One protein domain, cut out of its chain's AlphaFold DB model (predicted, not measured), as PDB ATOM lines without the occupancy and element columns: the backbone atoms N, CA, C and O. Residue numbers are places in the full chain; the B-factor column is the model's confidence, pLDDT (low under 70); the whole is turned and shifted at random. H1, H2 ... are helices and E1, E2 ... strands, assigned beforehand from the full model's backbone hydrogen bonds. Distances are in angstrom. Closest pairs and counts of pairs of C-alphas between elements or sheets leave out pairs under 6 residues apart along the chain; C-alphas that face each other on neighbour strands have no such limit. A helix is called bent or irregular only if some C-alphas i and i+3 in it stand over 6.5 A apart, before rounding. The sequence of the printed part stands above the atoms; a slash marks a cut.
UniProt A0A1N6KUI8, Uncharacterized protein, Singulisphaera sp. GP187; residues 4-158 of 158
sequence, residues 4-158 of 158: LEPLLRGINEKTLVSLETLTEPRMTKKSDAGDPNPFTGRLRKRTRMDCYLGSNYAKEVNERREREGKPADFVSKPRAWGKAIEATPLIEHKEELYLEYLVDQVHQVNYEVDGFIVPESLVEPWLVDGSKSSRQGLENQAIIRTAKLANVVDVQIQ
ATOM      1  N   LEU A   4      56.944  97.388  29.177       87.00
ATOM      2  CA  LEU A   4      58.127  97.310  28.320       87.00
ATOM      3  C   LEU A   4      58.278  95.959  27.608       87.00
ATOM      4  O   LEU A   4      58.923  95.887  26.567       87.00
ATOM      5  N   GLU A   5      57.711  94.873  28.141       87.75
ATOM      6  CA  GLU A   5      57.958  93.531  27.596       87.75
ATOM      7  C   GLU A   5      57.536  93.380  26.119       87.75
ATOM      8  O   GLU A   5      58.356  92.893  25.336       87.75
ATOM      9  N   PRO A   6      56.332  93.812  25.683       90.00
ATOM     10  CA  PRO A   6      55.941  93.705  24.277       90.00
ATOM     11  C   PRO A   6      56.868  94.485  23.338       90.00
ATOM     12  O   PRO A   6      57.204  93.983  22.269       90.00
ATOM     13  N   LEU A   7      57.324  95.673  23.758       90.19
ATOM     14  CA  LEU A   7      58.282  96.484  23.003       90.19
ATOM     15  C   LEU A   7      59.600  95.725  22.814       90.19
ATOM     16  O   LEU A   7      60.091  95.595  21.698       90.19
ATOM     17  N   LEU A   8      60.145  95.172  23.901       92.25
ATOM     18  CA  LEU A   8      61.427  94.467  23.884       92.25
ATOM     19  C   LEU A   8      61.372  93.172  23.067       92.25
ATOM     20  O   LEU A   8      62.349  92.832  22.408       92.25
ATOM     21  N   ARG A   9      60.235  92.467  23.062       93.06
ATOM     22  CA  ARG A   9      60.033  91.289  22.200       93.06
ATOM     23  C   ARG A   9      60.014  91.630  20.708       93.06
ATOM     24  O   ARG A   9      60.257  90.743  19.900       93.06
ATOM     25  N   GLY A  10      59.732  92.882  20.349       91.31
ATOM     26  CA  GLY A  10      59.802  93.364  18.968       91.31
ATOM     27  C   GLY A  10      61.225  93.651  18.479       91.31
ATOM     28  O   GLY A  10      61.423  93.810  17.278       91.31
ATOM     29  N   ILE A  11      62.214  93.706  19.376       90.94
ATOM     30  CA  ILE A  11      63.610  93.987  19.027       90.94
ATOM     31  C   ILE A  11      64.299  92.678  18.638       90.94
ATOM     32  O   ILE A  11      64.686  91.883  19.495       90.94
ATOM     33  N   ASN A  12      64.463  92.462  17.336       87.56
ATOM     34  CA  ASN A  12      65.081  91.263  16.760       87.56
ATOM     35  C   ASN A  12      66.436  91.538  16.082       87.56
ATOM     36  O   ASN A  12      67.116  90.604  15.657       87.56
ATOM     37  N   GLU A  13      66.845  92.802  16.020       88.81
ATOM     38  CA  GLU A  13      68.112  93.259  15.461       88.81
ATOM     39  C   GLU A  13      68.873  94.144  16.453       88.81
ATOM     40  O   GLU A  13      68.396  94.442  17.551       88.81
ATOM     41  N   LYS A  14      70.099  94.532  16.087       92.88
ATOM     42  CA  LYS A  14      70.923  95.404  16.923       92.88
ATOM     43  C   LYS A  14      70.310  96.804  16.952       92.88
ATOM     44  O   LYS A  14      70.375  97.518  15.957       92.88
ATOM     45  N   THR A  15      69.794  97.215  18.105       95.56
ATOM     46  CA  THR A  15      69.127  98.515  18.275       95.56
ATOM     47  C   THR A  15      69.810  99.323  19.368       95.56
ATOM     48  O   THR A  15      70.015  98.815  20.472       95.56
ATOM     49  N   LEU A  16      70.158 100.575  19.060       96.38
ATOM     50  CA  LEU A  16      70.664 101.531  20.041       96.38
ATOM     51  C   LEU A  16      69.499 102.065  20.877       96.38
ATOM     52  O   LEU A  16      68.490 102.517  20.338       96.38
ATOM     53  N   VAL A  17      69.648 102.015  22.197       96.81
ATOM     54  CA  VAL A  17      68.656 102.536  23.134       96.81
ATOM     55  C   VAL A  17      69.327 103.313  24.258       96.81
ATOM     56  O   VAL A  17      70.416 102.952  24.711       96.81
ATOM     57  N   SER A  18      68.626 104.322  24.769       97.12
ATOM     58  CA  SER A  18      68.892 104.856  26.100       97.12
ATOM     59  C   SER A  18      68.170 103.981  27.122       97.12
ATOM     60  O   SER A  18      66.980 103.699  26.981       97.12
ATOM     61  N   LEU A  19      68.900 103.512  28.127       97.00
ATOM     62  CA  LEU A  19      68.430 102.595  29.157       97.00
ATOM     63  C   LEU A  19      68.633 103.222  30.532       97.00
ATOM     64  O   LEU A  19      69.739 103.642  30.888       97.00
ATOM     65  N   GLU A  20      67.581 103.184  31.343       97.44
ATOM     66  CA  GLU A  20      67.650 103.518  32.756       97.44
ATOM     67  C   GLU A  20      67.323 102.299  33.621       97.44
ATOM     68  O   GLU A  20      66.318 101.614  33.431       97.44
ATOM     69  N   THR A  21      68.183 102.021  34.601       97.31
ATOM     70  CA  THR A  21      68.004 100.906  35.542       97.31
ATOM     71  C   THR A  21      68.083 101.383  36.981       97.31
ATOM     72  O   THR A  21      68.867 102.277  37.293       97.31
ATOM     73  N   LEU A  22      67.312 100.747  37.862       96.75
ATOM     74  CA  LEU A  22      67.333 100.945  39.306       96.75
ATOM     75  C   LEU A  22      67.590  99.600  39.987       96.75
ATOM     76  O   LEU A  22      66.726  98.729  40.039       96.75
ATOM     77  N   THR A  23      68.806  99.403  40.484       95.38
ATOM     78  CA  THR A  23      69.275  98.099  40.985       95.38
ATOM     79  C   THR A  23      69.769  98.189  42.418       95.38
ATOM     80  O   THR A  23      70.155  99.256  42.877       95.38
ATOM     81  N   GLU A  24      69.785  97.076  43.146       94.62
ATOM     82  CA  GLU A  24      70.495  97.005  44.424       94.62
ATOM     83  C   GLU A  24      71.973  96.658  44.158       94.62
ATOM     84  O   GLU A  24      72.253  95.612  43.556       94.62
ATOM     85  N   PRO A  25      72.934  97.525  44.530       93.31
ATOM     86  CA  PRO A  25      74.348  97.240  44.335       93.31
ATOM     87  C   PRO A  25      74.830  96.147  45.297       93.31
ATOM     88  O   PRO A  25      74.259  95.922  46.364       93.31
ATOM     89  N   ARG A  26      75.932  95.477  44.943       92.12
ATOM     90  CA  ARG A  26      76.600  94.562  45.876       92.12
ATOM     91  C   ARG A  26      77.296  95.366  46.964       92.12
ATOM     92  O   ARG A  26      78.084  96.257  46.657       92.12
ATOM     93  N   MET A  27      77.033  94.995  48.210       93.44
ATOM     94  CA  MET A  27      77.576  95.671  49.379       93.44
ATOM     95  C   MET A  27      78.195  94.691  50.374       93.44
ATOM     96  O   MET A  27      77.797  93.524  50.450       93.44
ATOM     97  N   THR A  28      79.141  95.181  51.167       93.62
ATOM     98  CA  THR A  28      79.629  94.495  52.364       93.62
ATOM     99  C   THR A  28      78.552  94.529  53.450       93.62
ATOM    100  O   THR A  28      77.756  95.463  53.548       93.62
ATOM    101  N   LYS A  29      78.477  93.479  54.276       92.38
ATOM    102  CA  LYS A  29      77.500  93.413  55.382       92.38
ATOM    103  C   LYS A  29      77.946  94.204  56.612       92.38
ATOM    104  O   LYS A  29      77.108  94.564  57.438       92.38
ATOM    105  N   LYS A  30      79.257  94.399  56.757       93.19
ATOM    106  CA  LYS A  30      79.902  95.064  57.885       93.19
ATOM    107  C   LYS A  30      81.087  95.895  57.399       93.19
ATOM    108  O   LYS A  30      81.664  95.546  56.369       93.19
ATOM    109  N   SER A  31      81.430  96.943  58.143       87.12
ATOM    110  CA  SER A  31      82.664  97.708  57.955       87.12
ATOM    111  C   SER A  31      83.872  96.890  58.422       87.12
ATOM    112  O   SER A  31      83.715  95.872  59.104       87.12
ATOM    113  N   ASP A  32      85.079  97.373  58.129       84.62
ATOM    114  CA  ASP A  32      86.322  96.783  58.647       84.62
ATOM    115  C   ASP A  32      86.385  96.803  60.186       84.62
ATOM    116  O   ASP A  32      86.973  95.915  60.801       84.62
ATOM    117  N   ALA A  33      85.719  97.775  60.823       86.69
ATOM    118  CA  ALA A  33      85.572  97.867  62.278       86.69
ATOM    119  C   ALA A  33      84.478  96.938  62.849       86.69
ATOM    120  O   ALA A  33      84.352  96.800  64.064       86.69
ATOM    121  N   GLY A  34      83.699  96.270  61.990       89.88
ATOM    122  CA  GLY A  34      82.649  95.324  62.375       89.88
ATOM    123  C   GLY A  34      81.244  95.920  62.504       89.88
ATOM    124  O   GLY A  34      80.308  95.169  62.812       89.88
ATOM    125  N   ASP A  35      81.072  97.213  62.227       92.50
ATOM    126  CA  ASP A  35      79.774  97.889  62.285       92.50
ATOM    127  C   ASP A  35      78.842  97.384  61.179       92.50
ATOM    128  O   ASP A  35      79.288  97.199  60.044       92.50
ATOM    129  N   PRO A  36      77.547  97.153  61.458       94.56
ATOM    130  CA  PRO A  36      76.598  96.697  60.450       94.56
ATOM    131  C   PRO A  36      76.363  97.760  59.369       94.56
ATOM    132  O   PRO A  36      76.261  98.947  59.667       94.56
ATOM    133  N   ASN A  37      76.207  97.325  58.116       95.31
ATOM    134  CA  ASN A  37      75.930  98.229  57.000       95.31
ATOM    135  C   ASN A  37      74.520  98.856  57.108       95.31
ATOM    136  O   ASN A  37      73.528  98.125  56.966       95.31
ATOM    137  N   PRO A  38      74.408 100.191  57.274       95.19
ATOM    138  CA  PRO A  38      73.128 100.880  57.469       95.19
ATOM    139  C   PRO A  38      72.263 100.965  56.199       95.19
ATOM    140  O   PRO A  38      71.086 101.337  56.271       95.19
ATOM    141  N   PHE A  39      72.834 100.633  55.039       95.56
ATOM    142  CA  PHE A  39      72.209 100.766  53.726       95.56
ATOM    143  C   PHE A  39      71.656  99.448  53.167       95.56
ATOM    144  O   PHE A  39      71.011  99.447  52.115       95.56
ATOM    145  N   THR A  40      71.869  98.328  53.867       92.94
ATOM    146  CA  THR A  40      71.388  96.996  53.465       92.94
ATOM    147  C   THR A  40      69.884  97.012  53.167       92.94
ATOM    148  O   THR A  40      69.091  97.406  54.020       92.94
ATOM    149  N   GLY A  41      69.479  96.604  51.959       92.38
ATOM    150  CA  GLY A  41      68.078  96.587  51.517       92.38
ATOM    151  C   GLY A  41      67.494  97.949  51.115       92.38
ATOM    152  O   GLY A  41      66.490  97.984  50.398       92.38
ATOM    153  N   ARG A  42      68.132  99.061  51.502       95.38
ATOM    154  CA  ARG A  42      67.652 100.442  51.290       95.38
ATOM    155  C   ARG A  42      68.323 101.136  50.111       95.38
ATOM    156  O   ARG A  42      67.691 101.950  49.444       95.38
ATOM    157  N   LEU A  43      69.589 100.810  49.845       96.81
ATOM    158  CA  LEU A  43      70.349 101.421  48.758       96.81
ATOM    159  C   LEU A  43      69.854 100.943  47.396       96.81
ATOM    160  O   LEU A  43      69.713  99.742  47.139       96.81
ATOM    161  N   ARG A  44      69.652 101.890  46.489       97.12
ATOM    162  CA  ARG A  44      69.450 101.647  45.066       97.12
ATOM    163  C   ARG A  44      70.473 102.439  44.265       97.12
ATOM    164  O   ARG A  44      70.856 103.543  44.626       97.12
ATOM    165  N   LYS A  45      70.930 101.850  43.170       96.75
ATOM    166  CA  LYS A  45      71.803 102.450  42.173       96.75
ATOM    167  C   LYS A  45      70.971 102.707  40.930       96.75
ATOM    168  O   LYS A  45      70.535 101.751  40.281       96.75
ATOM    169  N   ARG A  46      70.768 103.983  40.613       97.25
ATOM    170  CA  ARG A  46      70.162 104.431  39.363       97.25
ATOM    171  C   ARG A  46      71.266 104.645  38.343       97.25
ATOM    172  O   ARG A  46      72.266 105.300  38.633       97.25
ATOM    173  N   THR A  47      71.143 104.055  37.164       97.00
ATOM    174  CA  THR A  47      72.133 104.217  36.092       97.00
ATOM    175  C   THR A  47      71.434 104.492  34.780       97.00
ATOM    176  O   THR A  47      70.600 103.685  34.368       97.00
ATOM    177  N   ARG A  48      71.826 105.593  34.134       97.31
ATOM    178  CA  ARG A  48      71.427 105.957  32.776       97.31
ATOM    179  C   ARG A  48      72.599 105.744  31.829       97.31
ATOM    180  O   ARG A  48      73.711 106.210  32.096       97.31
ATOM    181  N   MET A  49      72.357 105.024  30.747       97.31
ATOM    182  CA  MET A  49      73.386 104.626  29.792       97.31
ATOM    183  C   MET A  49      72.798 104.432  28.402       97.31
ATOM    184  O   MET A  49      71.627 104.083  28.280       97.31
ATOM    185  N   ASP A  50      73.630 104.578  27.384       97.31
ATOM    186  CA  ASP A  50      73.321 104.097  26.046       97.31
ATOM    187  C   ASP A  50      73.857 102.678  25.885       97.31
ATOM    188  O   ASP A  50      74.939 102.314  26.372       97.31
ATOM    189  N   CYS A  51      73.055 101.838  25.244       96.25
ATOM    190  CA  CYS A  51      73.376 100.437  25.062       96.25
ATOM    191  C   CYS A  51      72.749  99.870  23.791       96.25
ATOM    192  O   CYS A  51      71.801 100.420  23.239       96.25
ATOM    193  N   TYR A  52      73.283  98.736  23.350       95.94
ATOM    194  CA  TYR A  52      72.732  97.977  22.239       95.94
ATOM    195  C   TYR A  52      71.970  96.752  22.741       95.94
ATOM    196  O   TYR A  52      72.523  95.896  23.445       95.94
ATOM    197  N   LEU A  53      70.712  96.646  22.325       95.69
ATOM    198  CA  LEU A  53      69.877  95.455  22.478       95.69
ATOM    199  C   LEU A  53      69.994  94.573  21.230       95.69
ATOM    200  O   LEU A  53      70.384  95.059  20.174       95.69
ATOM    201  N   GLY A  54      69.718  93.272  21.355       91.25
ATOM    202  CA  GLY A  54      69.779  92.329  20.224       91.25
ATOM    203  C   GLY A  54      71.197  92.059  19.691       91.25
ATOM    204  O   GLY A  54      71.372  91.438  18.645       91.25
ATOM    205  N   SER A  55      72.228  92.522  20.403       86.44
ATOM    206  CA  SER A  55      73.636  92.399  20.012       86.44
ATOM    207  C   SER A  55      74.129  90.948  20.046       86.44
ATOM    208  O   SER A  55      73.921  90.236  21.028       86.44
ATOM    209  N   ASN A  56      74.906  90.531  19.042       86.12
ATOM    210  CA  ASN A  56      75.646  89.268  19.106       86.12
ATOM    211  C   ASN A  56      77.017  89.492  19.761       86.12
ATOM    212  O   ASN A  56      77.948  89.974  19.123       86.12
ATOM    213  N   TYR A  57      77.159  89.103  21.029       85.00
ATOM    214  CA  TYR A  57      78.380  89.333  21.811       85.00
ATOM    215  C   TYR A  57      79.672  88.841  21.137       85.00
ATOM    216  O   TYR A  57      80.673  89.553  21.150       85.00
ATOM    217  N   ALA A  58      79.669  87.641  20.548       86.56
ATOM    218  CA  ALA A  58      80.870  87.099  19.913       86.56
ATOM    219  C   ALA A  58      81.276  87.926  18.688       86.56
ATOM    220  O   ALA A  58      82.456  88.230  18.515       86.56
ATOM    221  N   LYS A  59      80.287  88.345  17.890       88.00
ATOM    222  CA  LYS A  59      80.489  89.240  16.751       88.00
ATOM    223  C   LYS A  59      81.089  90.579  17.198       88.00
ATOM    224  O   LYS A  59      82.119  90.973  16.670       88.00
ATOM    225  N   GLU A  60      80.529  91.208  18.230       87.88
ATOM    226  CA  GLU A  60      81.007  92.504  18.749       87.88
ATOM    227  C   GLU A  60      82.447  92.443  19.276       87.88
ATOM    228  O   GLU A  60      83.233  93.371  19.082       87.88
ATOM    229  N   VAL A  61      82.818  91.348  19.950       86.44
ATOM    230  CA  VAL A  61      84.198  91.141  20.411       86.44
ATOM    231  C   VAL A  61      85.137  90.965  19.219       86.44
ATOM    232  O   VAL A  61      86.201  91.580  19.204       86.44
ATOM    233  N   ASN A  62      84.757  90.175  18.213       89.12
ATOM    234  CA  ASN A  62      85.577  89.955  17.021       89.12
ATOM    235  C   ASN A  62      85.761  91.229  16.187       89.12
ATOM    236  O   ASN A  62      86.895  91.563  15.861       89.12
ATOM    237  N   GLU A  63      84.706  92.011  15.957       88.81
ATOM    238  CA  GLU A  63      84.794  93.310  15.265       88.81
ATOM    239  C   GLU A  63      85.711  94.308  15.997       88.81
ATOM    240  O   GLU A  63      86.357  95.163  15.387       88.81
ATOM    241  N   ARG A  64      85.781  94.242  17.333       88.50
ATOM    242  CA  ARG A  64      86.736  95.042  18.119       88.50
ATOM    243  C   ARG A  64      88.159  94.503  18.005       88.50
ATOM    244  O   ARG A  64      89.081  95.299  17.872       88.50
ATOM    245  N   ARG A  65      88.344  93.178  18.009       89.31
ATOM    246  CA  ARG A  65      89.661  92.545  17.810       89.31
ATOM    247  C   ARG A  65      90.243  92.916  16.450       89.31
ATOM    248  O   ARG A  65      91.389  93.343  16.409       89.31
ATOM    249  N   GLU A  66      89.449  92.861  15.383       90.69
ATOM    250  CA  GLU A  66      89.877  93.262  14.037       90.69
ATOM    251  C   GLU A  66      90.324  94.726  13.986       90.69
ATOM    252  O   GLU A  66      91.390  95.026  13.447       90.69
ATOM    253  N   ARG A  67      89.565  95.638  14.615       88.56
ATOM    254  CA  ARG A  67      89.943  97.059  14.730       88.56
ATOM    255  C   ARG A  67      91.243  97.275  15.504       88.56
ATOM    256  O   ARG A  67      91.992  98.190  15.178       88.56
ATOM    257  N   GLU A  68      91.515  96.441  16.503       89.12
ATOM    258  CA  GLU A  68      92.769  96.440  17.266       89.12
ATOM    259  C   GLU A  68      93.897  95.636  16.572       89.12
ATOM    260  O   GLU A  68      94.959  95.443  17.161       89.12
ATOM    261  N   GLY A  69      93.693  95.141  15.341       88.31
ATOM    262  CA  GLY A  69      94.690  94.359  14.595       88.31
ATOM    263  C   GLY A  69      94.935  92.949  15.150       88.31
ATOM    264  O   GLY A  69      95.986  92.357  14.911       88.31
ATOM    265  N   LYS A  70      93.984  92.410  15.920       89.31
ATOM    266  CA  LYS A  70      94.037  91.087  16.558       89.31
ATOM    267  C   LYS A  70      93.201  90.062  15.773       89.31
ATOM    268  O   LYS A  70      92.227  90.442  15.125       89.31
ATOM    269  N   PRO A  71      93.514  88.755  15.865       88.81
ATOM    270  CA  PRO A  71      92.710  87.708  15.232       88.81
ATOM    271  C   PRO A  71      91.254  87.694  15.721       88.81
ATOM    272  O   PRO A  71      91.002  87.782  16.923       88.81
ATOM    273  N   ALA A  72      90.303  87.534  14.801       90.31
ATOM    274  CA  ALA A  72      88.861  87.447  15.056       90.31
ATOM    275  C   ALA A  72      88.408  86.021  15.443       90.31
ATOM    276  O   ALA A  72      87.505  85.445  14.844       90.31
ATOM    277  N   ASP A  73      89.081  85.414  16.417       90.38
ATOM    278  CA  ASP A  73      88.910  84.013  16.823       90.38
ATOM    279  C   ASP A  73      88.121  83.841  18.133       90.38
ATOM    280  O   ASP A  73      88.083  82.755  18.719       90.38
ATOM    281  N   PHE A  74      87.478  84.903  18.623       88.94
ATOM    282  CA  PHE A  74      86.722  84.838  19.863       88.94
ATOM    283  C   PHE A  74      85.446  84.009  19.687       88.94
ATOM    284  O   PHE A  74      84.584  84.311  18.860       88.94
ATOM    285  N   VAL A  75      85.296  83.004  20.550       87.25
ATOM    286  CA  VAL A  75      84.089  82.182  20.664       87.25
ATOM    287  C   VAL A  75      83.488  82.385  22.049       87.25
ATOM    288  O   VAL A  75      84.118  82.106  23.074       87.25
ATOM    289  N   SER A  76      82.244  82.866  22.098       84.81
ATOM    290  CA  SER A  76      81.523  82.996  23.361       84.81
ATOM    291  C   SER A  76      81.211  81.617  23.934       84.81
ATOM    292  O   SER A  76      80.664  80.755  23.245       84.81
ATOM    293  N   LYS A  77      81.495  81.421  25.222       86.19
ATOM    294  CA  LYS A  77      81.031  80.228  25.933       86.19
ATOM    295  C   LYS A  77      79.501  80.238  26.047       86.19
ATOM    296  O   LYS A  77      78.918  81.323  26.119       86.19
ATOM    297  N   PRO A  78      78.865  79.059  26.140       84.88
ATOM    298  CA  PRO A  78      77.456  78.968  26.495       84.88
ATOM    299  C   PRO A  78      77.153  79.744  27.781       84.88
ATOM    300  O   PRO A  78      77.987  79.827  28.691       84.88
ATOM    301  N   ARG A  79      75.948  80.310  27.857       87.00
ATOM    302  CA  ARG A  79      75.483  81.057  29.027       87.00
ATOM    303  C   ARG A  79      75.439  80.123  30.243       87.00
ATOM    304  O   ARG A  79      74.901  79.026  30.162       87.00
ATOM    305  N   ALA A  80      76.001  80.559  31.370       88.12
ATOM    306  CA  ALA A  80      76.055  79.742  32.588       88.12
ATOM    307  C   ALA A  80      74.711  79.664  33.338       88.12
ATOM    308  O   ALA A  80      74.544  78.814  34.209       88.12
ATOM    309  N   TRP A  81      73.773  80.569  33.044       92.50
ATOM    310  CA  TRP A  81      72.482  80.678  33.721       92.50
ATOM    311  C   TRP A  81      71.428  81.293  32.799       92.50
ATOM    312  O   TRP A  81      71.764  82.080  31.917       92.50
ATOM    313  N   GLY A  82      70.156  80.974  33.046       93.38
ATOM    314  CA  GLY A  82      69.028  81.479  32.262       93.38
ATOM    315  C   GLY A  82      68.960  80.909  30.840       93.38
ATOM    316  O   GLY A  82      69.911  80.306  30.339       93.38
ATOM    317  N   LYS A  83      67.815  81.094  30.190       94.38
ATOM    318  CA  LYS A  83      67.562  80.689  28.805       94.38
ATOM    319  C   LYS A  83      67.270  81.934  27.977       94.38
ATOM    320  O   LYS A  83      66.357  82.682  28.304       94.38
ATOM    321  N   ALA A  84      68.054  82.168  26.926       92.44
ATOM    322  CA  ALA A  84      67.755  83.245  25.985       92.44
ATOM    323  C   ALA A  84      66.427  82.950  25.273       92.44
ATOM    324  O   ALA A  84      66.186  81.813  24.858       92.44
ATOM    325  N   ILE A  85      65.581  83.966  25.150       92.88
ATOM    326  CA  ILE A  85      64.356  83.899  24.363       92.88
ATOM    327  C   ILE A  85      64.736  84.246  22.924       92.88
ATOM    328  O   ILE A  85      65.260  85.327  22.654       92.88
ATOM    329  N   GLU A  86      64.509  83.300  22.016       89.81
ATOM    330  CA  GLU A  86      64.894  83.414  20.610       89.81
ATOM    331  C   GLU A  86      64.354  84.700  19.969       89.81
ATOM    332  O   GLU A  86      63.217  85.093  20.228       89.81
ATOM    333  N   ALA A  87      65.189  85.345  19.146       88.69
ATOM    334  CA  ALA A  87      64.884  86.589  18.436       88.69
ATOM    335  C   ALA A  87      64.477  87.779  19.333       88.69
ATOM    336  O   ALA A  87      63.774  88.674  18.876       88.69
ATOM    337  N   THR A  88      64.928  87.808  20.592       93.00
ATOM    338  CA  THR A  88      64.698  88.931  21.519       93.00
ATOM    339  C   THR A  88      65.949  89.216  22.365       93.00
ATOM    340  O   THR A  88      66.785  88.325  22.536       93.00
ATOM    341  N   PRO A  89      66.079  90.405  22.982       94.19
ATOM    342  CA  PRO A  89      67.131  90.692  23.957       94.19
ATOM    343  C   PRO A  89      66.822  90.126  25.359       94.19
ATOM    344  O   PRO A  89      67.439  90.536  26.342       94.19
ATOM    345  N   LEU A  90      65.833  89.234  25.493       95.44
ATOM    346  CA  LEU A  90      65.343  88.760  26.784       95.44
ATOM    347  C   LEU A  90      65.932  87.400  27.168       95.44
ATOM    348  O   LEU A  90      66.159  86.513  26.346       95.44
ATOM    349  N   ILE A  91      66.124  87.225  28.471       95.62
ATOM    350  CA  ILE A  91      66.536  85.977  29.106       95.62
ATOM    351  C   ILE A  91      65.501  85.627  30.166       95.62
ATOM    352  O   ILE A  91      65.159  86.451  31.011       95.62
ATOM    353  N   GLU A  92      65.056  84.381  30.160       96.19
ATOM    354  CA  GLU A  92      64.204  83.819  31.196       96.19
ATOM    355  C   GLU A  92      65.053  83.088  32.242       96.19
ATOM    356  O   GLU A  92      65.916  82.263  31.915       96.19
ATOM    357  N   HIS A  93      64.819  83.364  33.522       96.31
ATOM    358  CA  HIS A  93      65.436  82.626  34.617       96.31
ATOM    359  C   HIS A  93      64.523  82.611  35.842       96.31
ATOM    360  O   HIS A  93      64.246  83.663  36.404       96.31
ATOM    361  N   LYS A  94      64.116  81.416  36.297       93.81
ATOM    362  CA  LYS A  94      63.251  81.233  37.481       93.81
ATOM    363  C   LYS A  94      61.970  82.080  37.414       93.81
ATOM    364  O   LYS A  94      61.695  82.826  38.344       93.81
ATOM    365  N   GLU A  95      61.243  81.983  36.298       92.81
ATOM    366  CA  GLU A  95      59.983  82.714  36.040       92.81
ATOM    367  C   GLU A  95      60.135  84.245  35.957       92.81
ATOM    368  O   GLU A  95      59.155  84.975  35.847       92.81
ATOM    369  N   GLU A  96      61.371  84.741  35.964       95.19
ATOM    370  CA  GLU A  96      61.690  86.158  35.867       95.19
ATOM    371  C   GLU A  96      62.353  86.462  34.526       95.19
ATOM    372  O   GLU A  96      63.141  85.669  33.994       95.19
ATOM    373  N   LEU A  97      62.066  87.652  34.001       95.94
ATOM    374  CA  LEU A  97      62.677  88.154  32.778       95.94
ATOM    375  C   LEU A  97      63.852  89.071  33.092       95.94
ATOM    376  O   LEU A  97      63.812  89.897  34.007       95.94
ATOM    377  N   TYR A  98      64.887  88.945  32.277       96.25
ATOM    378  CA  TYR A  98      66.087  89.759  32.316       96.25
ATOM    379  C   TYR A  98      66.345  90.330  30.926       96.25
ATOM    380  O   TYR A  98      66.229  89.624  29.930       96.25
ATOM    381  N   LEU A  99      66.708  91.605  30.869       96.12
ATOM    382  CA  LEU A  99      67.152  92.281  29.662       96.12
ATOM    383  C   LEU A  99      68.664  92.124  29.533       96.12
ATOM    384  O   LEU A  99      69.396  92.517  30.443       96.12
ATOM    385  N   GLU A 100      69.127  91.568  28.419       95.44
ATOM    386  CA  GLU A 100      70.531  91.570  28.022       95.44
ATOM    387  C   GLU A 100      70.845  92.791  27.161       95.44
ATOM    388  O   GLU A 100      70.110  93.117  26.231       95.44
ATOM    389  N   TYR A 101      71.953  93.460  27.468       95.50
ATOM    390  CA  TYR A 101      72.374  94.662  26.763       95.50
ATOM    391  C   TYR A 101      73.897  94.782  26.728       95.50
ATOM    392  O   TYR A 101      74.603  94.397  27.667       95.50
ATOM    393  N   LEU A 102      74.406  95.336  25.632       94.25
ATOM    394  CA  LEU A 102      75.807  95.711  25.475       94.25
ATOM    395  C   LEU A 102      75.956  97.193  25.811       94.25
ATOM    396  O   LEU A 102      75.401  98.032  25.111       94.25
ATOM    397  N   VAL A 103      76.698  97.516  26.867       93.81
ATOM    398  CA  VAL A 103      76.942  98.909  27.266       93.81
ATOM    399  C   VAL A 103      77.820  99.595  26.226       93.81
ATOM    400  O   VAL A 103      78.887  99.075  25.882       93.81
ATOM    401  N   ASP A 104      77.374 100.762  25.772       93.31
ATOM    402  CA  ASP A 104      78.140 101.652  24.905       93.31
ATOM    403  C   ASP A 104      78.747 102.793  25.731       93.31
ATOM    404  O   ASP A 104      79.962 102.846  25.920       93.31
ATOM    405  N   GLN A 105      77.893 103.618  26.344       92.81
ATOM    406  CA  GLN A 105      78.307 104.762  27.155       92.81
ATOM    407  C   GLN A 105      77.457 104.892  28.420       92.81
ATOM    408  O   GLN A 105      76.236 104.802  28.379       92.81
ATOM    409  N   VAL A 106      78.095 105.144  29.565       94.88
ATOM    410  CA  VAL A 106      77.393 105.468  30.816       94.88
ATOM    411  C   VAL A 106      77.352 106.982  30.977       94.88
ATOM    412  O   VAL A 106      78.400 107.624  30.985       94.88
ATOM    413  N   HIS A 107      76.153 107.539  31.133       95.50
ATOM    414  CA  HIS A 107      75.947 108.985  31.260       95.50
ATOM    415  C   HIS A 107      75.861 109.429  32.709       95.50
ATOM    416  O   HIS A 107      76.411 110.461  33.083       95.50
ATOM    417  N   GLN A 108      75.152 108.655  33.531       95.06
ATOM    418  CA  GLN A 108      74.897 109.034  34.912       95.06
ATOM    419  C   GLN A 108      74.782 107.816  35.817       95.06
ATOM    420  O   GLN A 108      74.143 106.819  35.473       95.06
ATOM    421  N   VAL A 109      75.363 107.941  37.007       96.12
ATOM    422  CA  VAL A 109      75.221 106.999  38.112       96.12
ATOM    423  C   VAL A 109      74.859 107.792  39.361       96.12
ATOM    424  O   VAL A 109      75.639 108.632  39.792       96.12
ATOM    425  N   ASN A 110      73.697 107.502  39.945       96.56
ATOM    426  CA  ASN A 110      73.272 108.069  41.222       96.56
ATOM    427  C   ASN A 110      72.982 106.945  42.218       96.56
ATOM    428  O   ASN A 110      72.539 105.853  41.839       96.56
ATOM    429  N   TYR A 111      73.183 107.238  43.496       96.94
ATOM    430  CA  TYR A 111      72.814 106.362  44.598       96.94
ATOM    431  C   TYR A 111      71.634 106.963  45.351       96.94
ATOM    432  O   TYR A 111      71.626 108.154  45.646       96.94
ATOM    433  N   GLU A 112      70.641 106.133  45.650       97.25
ATOM    434  CA  GLU A 112      69.408 106.514  46.327       97.25
ATOM    435  C   GLU A 112      69.234 105.688  47.598       97.25
ATOM    436  O   GLU A 112      69.307 104.459  47.557       97.25
ATOM    437  N   VAL A 113      68.969 106.351  48.720       96.50
ATOM    438  CA  VAL A 113      68.564 105.706  49.973       96.50
ATOM    439  C   VAL A 113      67.140 106.147  50.266       96.50
ATOM    440  O   VAL A 113      66.873 107.339  50.386       96.50
ATOM    441  N   ASP A 114      66.218 105.185  50.328       94.94
ATOM    442  CA  ASP A 114      64.786 105.425  50.562       94.94
ATOM    443  C   ASP A 114      64.169 106.480  49.615       94.94
ATOM    444  O   ASP A 114      63.296 107.254  50.000       94.94
ATOM    445  N   GLY A 115      64.642 106.516  48.363       92.56
ATOM    446  CA  GLY A 115      64.169 107.440  47.324       92.56
ATOM    447  C   GLY A 115      64.873 108.799  47.282       92.56
ATOM    448  O   GLY A 115      64.569 109.602  46.406       92.56
ATOM    449  N   PHE A 116      65.833 109.059  48.174       95.62
ATOM    450  CA  PHE A 116      66.612 110.298  48.181       95.62
ATOM    451  C   PHE A 116      68.010 110.072  47.619       95.62
ATOM    452  O   PHE A 116      68.715 109.165  48.059       95.62
ATOM    453  N   ILE A 117      68.427 110.919  46.673       96.12
ATOM    454  CA  ILE A 117      69.789 110.889  46.132       96.12
ATOM    455  C   ILE A 117      70.776 111.253  47.243       96.12
ATOM    456  O   ILE A 117      70.620 112.274  47.914       96.12
ATOM    457  N   VAL A 118      71.806 110.427  47.412       96.75
ATOM    458  CA  VAL A 118      72.893 110.638  48.371       96.75
ATOM    459  C   VAL A 118      74.240 110.772  47.653       96.75
ATOM    460  O   VAL A 118      74.409 110.217  46.563       96.75
ATOM    461  N   PRO A 119      75.222 111.478  48.243       96.44
ATOM    462  CA  PRO A 119      76.584 111.508  47.718       96.44
ATOM    463  C   PRO A 119      77.198 110.104  47.672       96.44
ATOM    464  O   PRO A 119      77.039 109.326  48.612       96.44
ATOM    465  N   GLU A 120      77.954 109.793  46.615       94.12
ATOM    466  CA  GLU A 120      78.618 108.488  46.474       94.12
ATOM    467  C   GLU A 120      79.585 108.200  47.632       94.12
ATOM    468  O   GLU A 120      79.594 107.087  48.149       94.12
ATOM    469  N   SER A 121      80.297 109.216  48.128       94.06
ATOM    470  CA  SER A 121      81.228 109.088  49.258       94.06
ATOM    471  C   SER A 121      80.584 108.570  50.550       94.06
ATOM    472  O   SER A 121      81.277 108.042  51.416       94.06
ATOM    473  N   LEU A 122      79.259 108.694  50.695       94.50
ATOM    474  CA  LEU A 122      78.529 108.155  51.840       94.50
ATOM    475  C   LEU A 122      78.394 106.625  51.769       94.50
ATOM    476  O   LEU A 122      78.351 105.956  52.801       94.50
ATOM    477  N   VAL A 123      78.300 106.074  50.557       94.12
ATOM    478  CA  VAL A 123      78.015 104.652  50.317       94.12
ATOM    479  C   VAL A 123      79.231 103.873  49.832       94.12
ATOM    480  O   VAL A 123      79.288 102.668  50.060       94.12
ATOM    481  N   GLU A 124      80.210 104.541  49.224       91.75
ATOM    482  CA  GLU A 124      81.446 103.964  48.687       91.75
ATOM    483  C   GLU A 124      82.161 103.003  49.655       91.75
ATOM    484  O   GLU A 124      82.473 101.896  49.216       91.75
ATOM    485  N   PRO A 125      82.312 103.297  50.968       92.12
ATOM    486  CA  PRO A 125      82.963 102.374  51.910       92.12
ATOM    487  C   PRO A 125      82.261 101.016  52.060       92.12
ATOM    488  O   PRO A 125      82.821 100.070  52.609       92.12
ATOM    489  N   TRP A 126      81.010 100.926  51.612       93.50
ATOM    490  CA  TRP A 126      80.177  99.736  51.706       93.50
ATOM    491  C   TRP A 126      80.038  99.002  50.376       93.50
ATOM    492  O   TRP A 126      79.502  97.891  50.356       93.50
ATOM    493  N   LEU A 127      80.466  99.600  49.264       90.94
ATOM    494  CA  LEU A 127      80.380  98.986  47.946       90.94
ATOM    495  C   LEU A 127      81.491  97.948  47.778       90.94
ATOM    496  O   LEU A 127      82.627  98.137  48.196       90.94
ATOM    497  N   VAL A 128      81.154  96.824  47.147       87.44
ATOM    498  CA  VAL A 128      82.158  95.826  46.766       87.44
ATOM    499  C   VAL A 128      82.703  96.184  45.391       87.44
ATOM    500  O   VAL A 128      81.923  96.323  44.442       87.44
ATOM    501  N   ASP A 129      84.028  96.261  45.269       77.19
ATOM    502  CA  ASP A 129      84.685  96.479  43.984       77.19
ATOM    503  C   ASP A 129      84.248  95.447  42.937       77.19
ATOM    504  O   ASP A 129      84.155  94.237  43.174       77.19
ATOM    505  N   GLY A 130      83.978  95.942  41.730       66.06
ATOM    506  CA  GLY A 130      83.646  95.093  40.596       66.06
ATOM    507  C   GLY A 130      84.848  94.251  40.166       66.06
ATOM    508  O   GLY A 130      85.950  94.761  39.973       66.06
ATOM    509  N   SER A 131      84.640  92.956  39.927       59.47
ATOM    510  CA  SER A 131      85.669  92.115  39.311       59.47
ATOM    511  C   SER A 131      85.931  92.564  37.869       59.47
ATOM    512  O   SER A 131      84.999  92.598  37.059       59.47
ATOM    513  N   LYS A 132      87.190  92.834  37.511       55.53
ATOM    514  CA  LYS A 132      87.577  93.074  36.112       55.53
ATOM    515  C   LYS A 132      87.459  91.771  35.310       55.53
ATOM    516  O   LYS A 132      88.037  90.749  35.673       55.53
ATOM    517  N   SER A 133      86.717  91.799  34.204       54.69
ATOM    518  CA  SER A 133      86.653  90.683  33.254       54.69
ATOM    519  C   SER A 133      87.955  90.638  32.445       54.69
ATOM    520  O   SER A 133      88.154  91.423  31.525       54.69
ATOM    521  N   SER A 134      88.869  89.726  32.784       57.72
ATOM    522  CA  SER A 134      90.208  89.638  32.169       57.72
ATOM    523  C   SER A 134      90.267  88.888  30.829       57.72
ATOM    524  O   SER A 134      91.343  88.728  30.261       57.72
ATOM    525  N   ARG A 135      89.136  88.387  30.309       63.28
ATOM    526  CA  ARG A 135      89.144  87.351  29.255       63.28
ATOM    527  C   ARG A 135      89.112  87.854  27.813       63.28
ATOM    528  O   ARG A 135      89.343  87.055  26.914       63.28
ATOM    529  N   GLN A 136      88.793  89.122  27.566       64.06
ATOM    530  CA  GLN A 136      88.584  89.604  26.192       64.06
ATOM    531  C   GLN A 136      89.896  89.916  25.459       64.06
ATOM    532  O   GLN A 136      89.932  89.871  24.232       64.06
ATOM    533  N   GLY A 137      90.974  90.209  26.199       63.66
ATOM    534  CA  GLY A 137      92.256  90.613  25.611       63.66
ATOM    535  C   GLY A 137      92.163  91.896  24.776       63.66
ATOM    536  O   GLY A 137      92.987  92.097  23.889       63.66
ATOM    537  N   LEU A 138      91.145  92.722  25.031       64.81
ATOM    538  CA  LEU A 138      90.871  93.991  24.361       64.81
ATOM    539  C   LEU A 138      91.236  95.155  25.274       64.81
ATOM    540  O   LEU A 138      91.062  95.051  26.494       64.81
ATOM    541  N   GLU A 139      91.677  96.255  24.670       64.12
ATOM    542  CA  GLU A 139      91.782  97.539  25.369       64.12
ATOM    543  C   GLU A 139      90.376  98.117  25.576       64.12
ATOM    544  O   GLU A 139      90.010  98.478  26.695       64.12
ATOM    545  N   ASN A 140      89.533  98.063  24.536       71.69
ATOM    546  CA  ASN A 140      88.140  98.509  24.589       71.69
ATOM    547  C   ASN A 140      87.165  97.338  24.759       71.69
ATOM    548  O   ASN A 140      86.558  96.836  23.807       71.69
ATOM    549  N   GLN A 141      86.981  96.904  26.006       78.62
ATOM    550  CA  GLN A 141      86.151  95.744  26.331       78.62
ATOM    551  C   GLN A 141      84.674  95.916  25.945       78.62
ATOM    552  O   GLN A 141      84.049  96.942  26.214       78.62
ATOM    553  N   ALA A 142      84.090  94.878  25.343       81.62
ATOM    554  CA  ALA A 142      82.653  94.766  25.115       81.62
ATOM    555  C   ALA A 142      81.962  94.392  26.434       81.62
ATOM    556  O   ALA A 142      82.053  93.252  26.896       81.62
ATOM    557  N   ILE A 143      81.296  95.351  27.075       86.75
ATOM    558  CA  ILE A 143      80.678  95.147  28.389       86.75
ATOM    559  C   ILE A 143      79.234  94.683  28.195       86.75
ATOM    560  O   ILE A 143      78.318  95.494  28.091       86.75
ATOM    561  N   ILE A 144      79.024  93.367  28.167       89.31
ATOM    562  CA  ILE A 144      77.680  92.782  28.183       89.31
ATOM    563  C   ILE A 144      77.166  92.654  29.617       89.31
ATOM    564  O   ILE A 144      77.887  92.212  30.518       89.31
ATOM    565  N   ARG A 145      75.922  93.069  29.844       91.44
ATOM    566  CA  ARG A 145      75.261  93.014  31.148       91.44
ATOM    567  C   ARG A 145      73.842  92.495  31.009       91.44
ATOM    568  O   ARG A 145      73.277  92.423  29.925       91.44
ATOM    569  N   THR A 146      73.296  92.114  32.155       94.00
ATOM    570  CA  THR A 146      71.894  91.739  32.288       94.00
ATOM    571  C   THR A 146      71.283  92.515  33.444       94.00
ATOM    572  O   THR A 146      71.921  92.680  34.486       94.00
ATOM    573  N   ALA A 147      70.057  92.992  33.266       95.12
ATOM    574  CA  ALA A 147      69.260  93.605  34.320       95.12
ATOM    575  C   ALA A 147      67.945  92.845  34.439       95.12
ATOM    576  O   ALA A 147      67.347  92.488  33.428       95.12
ATOM    577  N   LYS A 148      67.478  92.595  35.665       96.00
ATOM    578  CA  LYS A 148      66.118  92.080  35.866       96.00
ATOM    579  C   LYS A 148      65.147  93.085  35.249       96.00
ATOM    580  O   LYS A 148      65.290  94.277  35.502       96.00
ATOM    581  N   LEU A 149      64.168  92.633  34.472       95.56
ATOM    582  CA  LEU A 149      63.259  93.528  33.758       95.56
ATOM    583  C   LEU A 149      62.457  94.415  34.726       95.56
ATOM    584  O   LEU A 149      62.176  95.566  34.425       95.56
ATOM    585  N   ALA A 150      62.168  93.911  35.929       95.06
ATOM    586  CA  ALA A 150      61.560  94.680  37.019       95.06
ATOM    587  C   ALA A 150      62.422  95.856  37.530       95.06
ATOM    588  O   ALA A 150      61.901  96.753  38.181       95.06
ATOM    589  N   ASN A 151      63.726  95.847  37.242       95.75
ATOM    590  CA  ASN A 151      64.669  96.904  37.604       95.75
ATOM    591  C   ASN A 151      64.910  97.886  36.447       95.75
ATOM    592  O   ASN A 151      65.691  98.823  36.604       95.75
ATOM    593  N   VAL A 152      64.309  97.659  35.278       96.12
ATOM    594  CA  VAL A 152      64.373  98.595  34.155       96.12
ATOM    595  C   VAL A 152      63.316  99.668  34.385       96.12
ATOM    596  O   VAL A 152      62.135  99.356  34.525       96.12
ATOM    597  N   VAL A 153      63.767 100.915  34.473       94.75
ATOM    598  CA  VAL A 153      62.915 102.084  34.715       94.75
ATOM    599  C   VAL A 153      62.396 102.632  33.396       94.75
ATOM    600  O   VAL A 153      61.207 102.907  33.285       94.75
ATOM    601  N   ASP A 154      63.284 102.766  32.411       94.62
ATOM    602  CA  ASP A 154      62.959 103.339  31.108       94.62
ATOM    603  C   ASP A 154      63.831 102.736  29.999       94.62
ATOM    604  O   ASP A 154      64.981 102.346  30.239       94.62
ATOM    605  N   VAL A 155      63.269 102.664  28.791       94.75
ATOM    606  CA  VAL A 155      63.955 102.260  27.556       94.75
ATOM    607  C   VAL A 155      63.462 103.144  26.418       94.75
ATOM    608  O   VAL A 155      62.275 103.140  26.099       94.75
ATOM    609  N   GLN A 156      64.381 103.845  25.759       94.06
ATOM    610  CA  GLN A 156      64.076 104.737  24.641       94.06
ATOM    611  C   GLN A 156      64.906 104.361  23.421       94.06
ATOM    612  O   GLN A 156      66.133 104.446  23.457       94.06
ATOM    613  N   ILE A 157      64.238 103.966  22.340       91.56
ATOM    614  CA  ILE A 157      64.882 103.717  21.045       91.56
ATOM    615  C   ILE A 157      65.381 105.054  20.483       91.56
ATOM    616  O   ILE A 157      64.654 106.047  20.551       91.56
ATOM    617  N   GLN A 158      66.622 105.069  19.995       84.25
ATOM    618  CA  GLN A 158      67.252 106.235  19.362       84.25
ATOM    619  C   GLN A 158      67.037 106.241  17.848       84.25
ATOM    620  O   GLN A 158      67.013 105.137  17.254       84.25
TER     621      GLN A 158
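Overview. This is residues 4 to 158 of the 158 residues of an uncharacterized protein of Singulisphaera sp. GP187 (UniProt A0A1N6KUI8). One strongly twisted sheet folds over at a sharp bend in its longest strand, E4: E7, E1, E2 and the later part of E4 run side by side, while the first part of E4 turns away across them with E3 and E6. H3, E5 and the long loop of residues 24 to 42 lie toward one end of the longest axis, and H2 grazes the sheet toward the other. The 155 printed residues hold, along the chain, H1 E1 E2 H2 E3 E4 E5 H3 E6 E7; the sheet is branched, its neighbour pairs antiparallel, the class mixed. The whole is compact, with a radius of gyration of the C-alphas of 17.4 A and spans of 49 by 37 by 30 A.

Arrangement. H1, residues 5 to 9, is on the sheet but over none of its strands; the C-alphas of Arg 9 and Leu 90 are 7.5 A apart. E1, residues 15 to 23, forms a hairpin with E2, residues 43 to 53, with N 19 and O 49 at 2.8 A. H2, residues 57 to 67, only grazes the sheet with its residues 57 to 61. E3, residues 90 to 93, E4, residues 96 to 113, and E5, residues 116 to 118, make a meander, each strand the antiparallel neighbour of the one before; N 91 and O 98 are 2.8 A apart, N 113 and O 116 2.9 A. E4 bends by 126 degrees at residue 105; E2 and E3 lie on one side of it, and E5 and E6, residues 143 to 148, on the other side. Between E2 and E4, N 46 and O 110 are within hydrogen-bond range at 2.9 A, and between E4 and E6, N 99 and O 147 are within hydrogen-bond range at 2.8 A. H3, residues 120 to 126, is on the face opposite to H1, only just over E4, with 3 C-alphas falling on it. E7, residues 152 to 157, is antiparallel to E1, with N 18 and O 156 at 2.8 A. In H1 and H2 each O i to N i+4 pair is within hydrogen-bond range; in H3, irregular with C-alphas 122 and 125 7.3 A apart, 1 of 3 is, and 2 of 4 O i to N i+3 pairs.

Along the chain. H1 begins at C-alpha 5 (57.958, 93.531, 27.596). E2 spans 27.0 A, E4 25.1 A, E1 22.7 A, E6 16.7 A, H2 15.6 A and E7 14.1 A. E7 ends at C-alpha 157 (64.882, 103.717, 21.045).

Size, cuts and confidence. The C-alphas of Gly 10 and Ala 33, the two farthest apart, are 50.6 A apart. The links E1 to E2, H2 to E3 and H3 to E6 are long. The printed part has no cut; pLDDT is under 70 at residues 130 to 139.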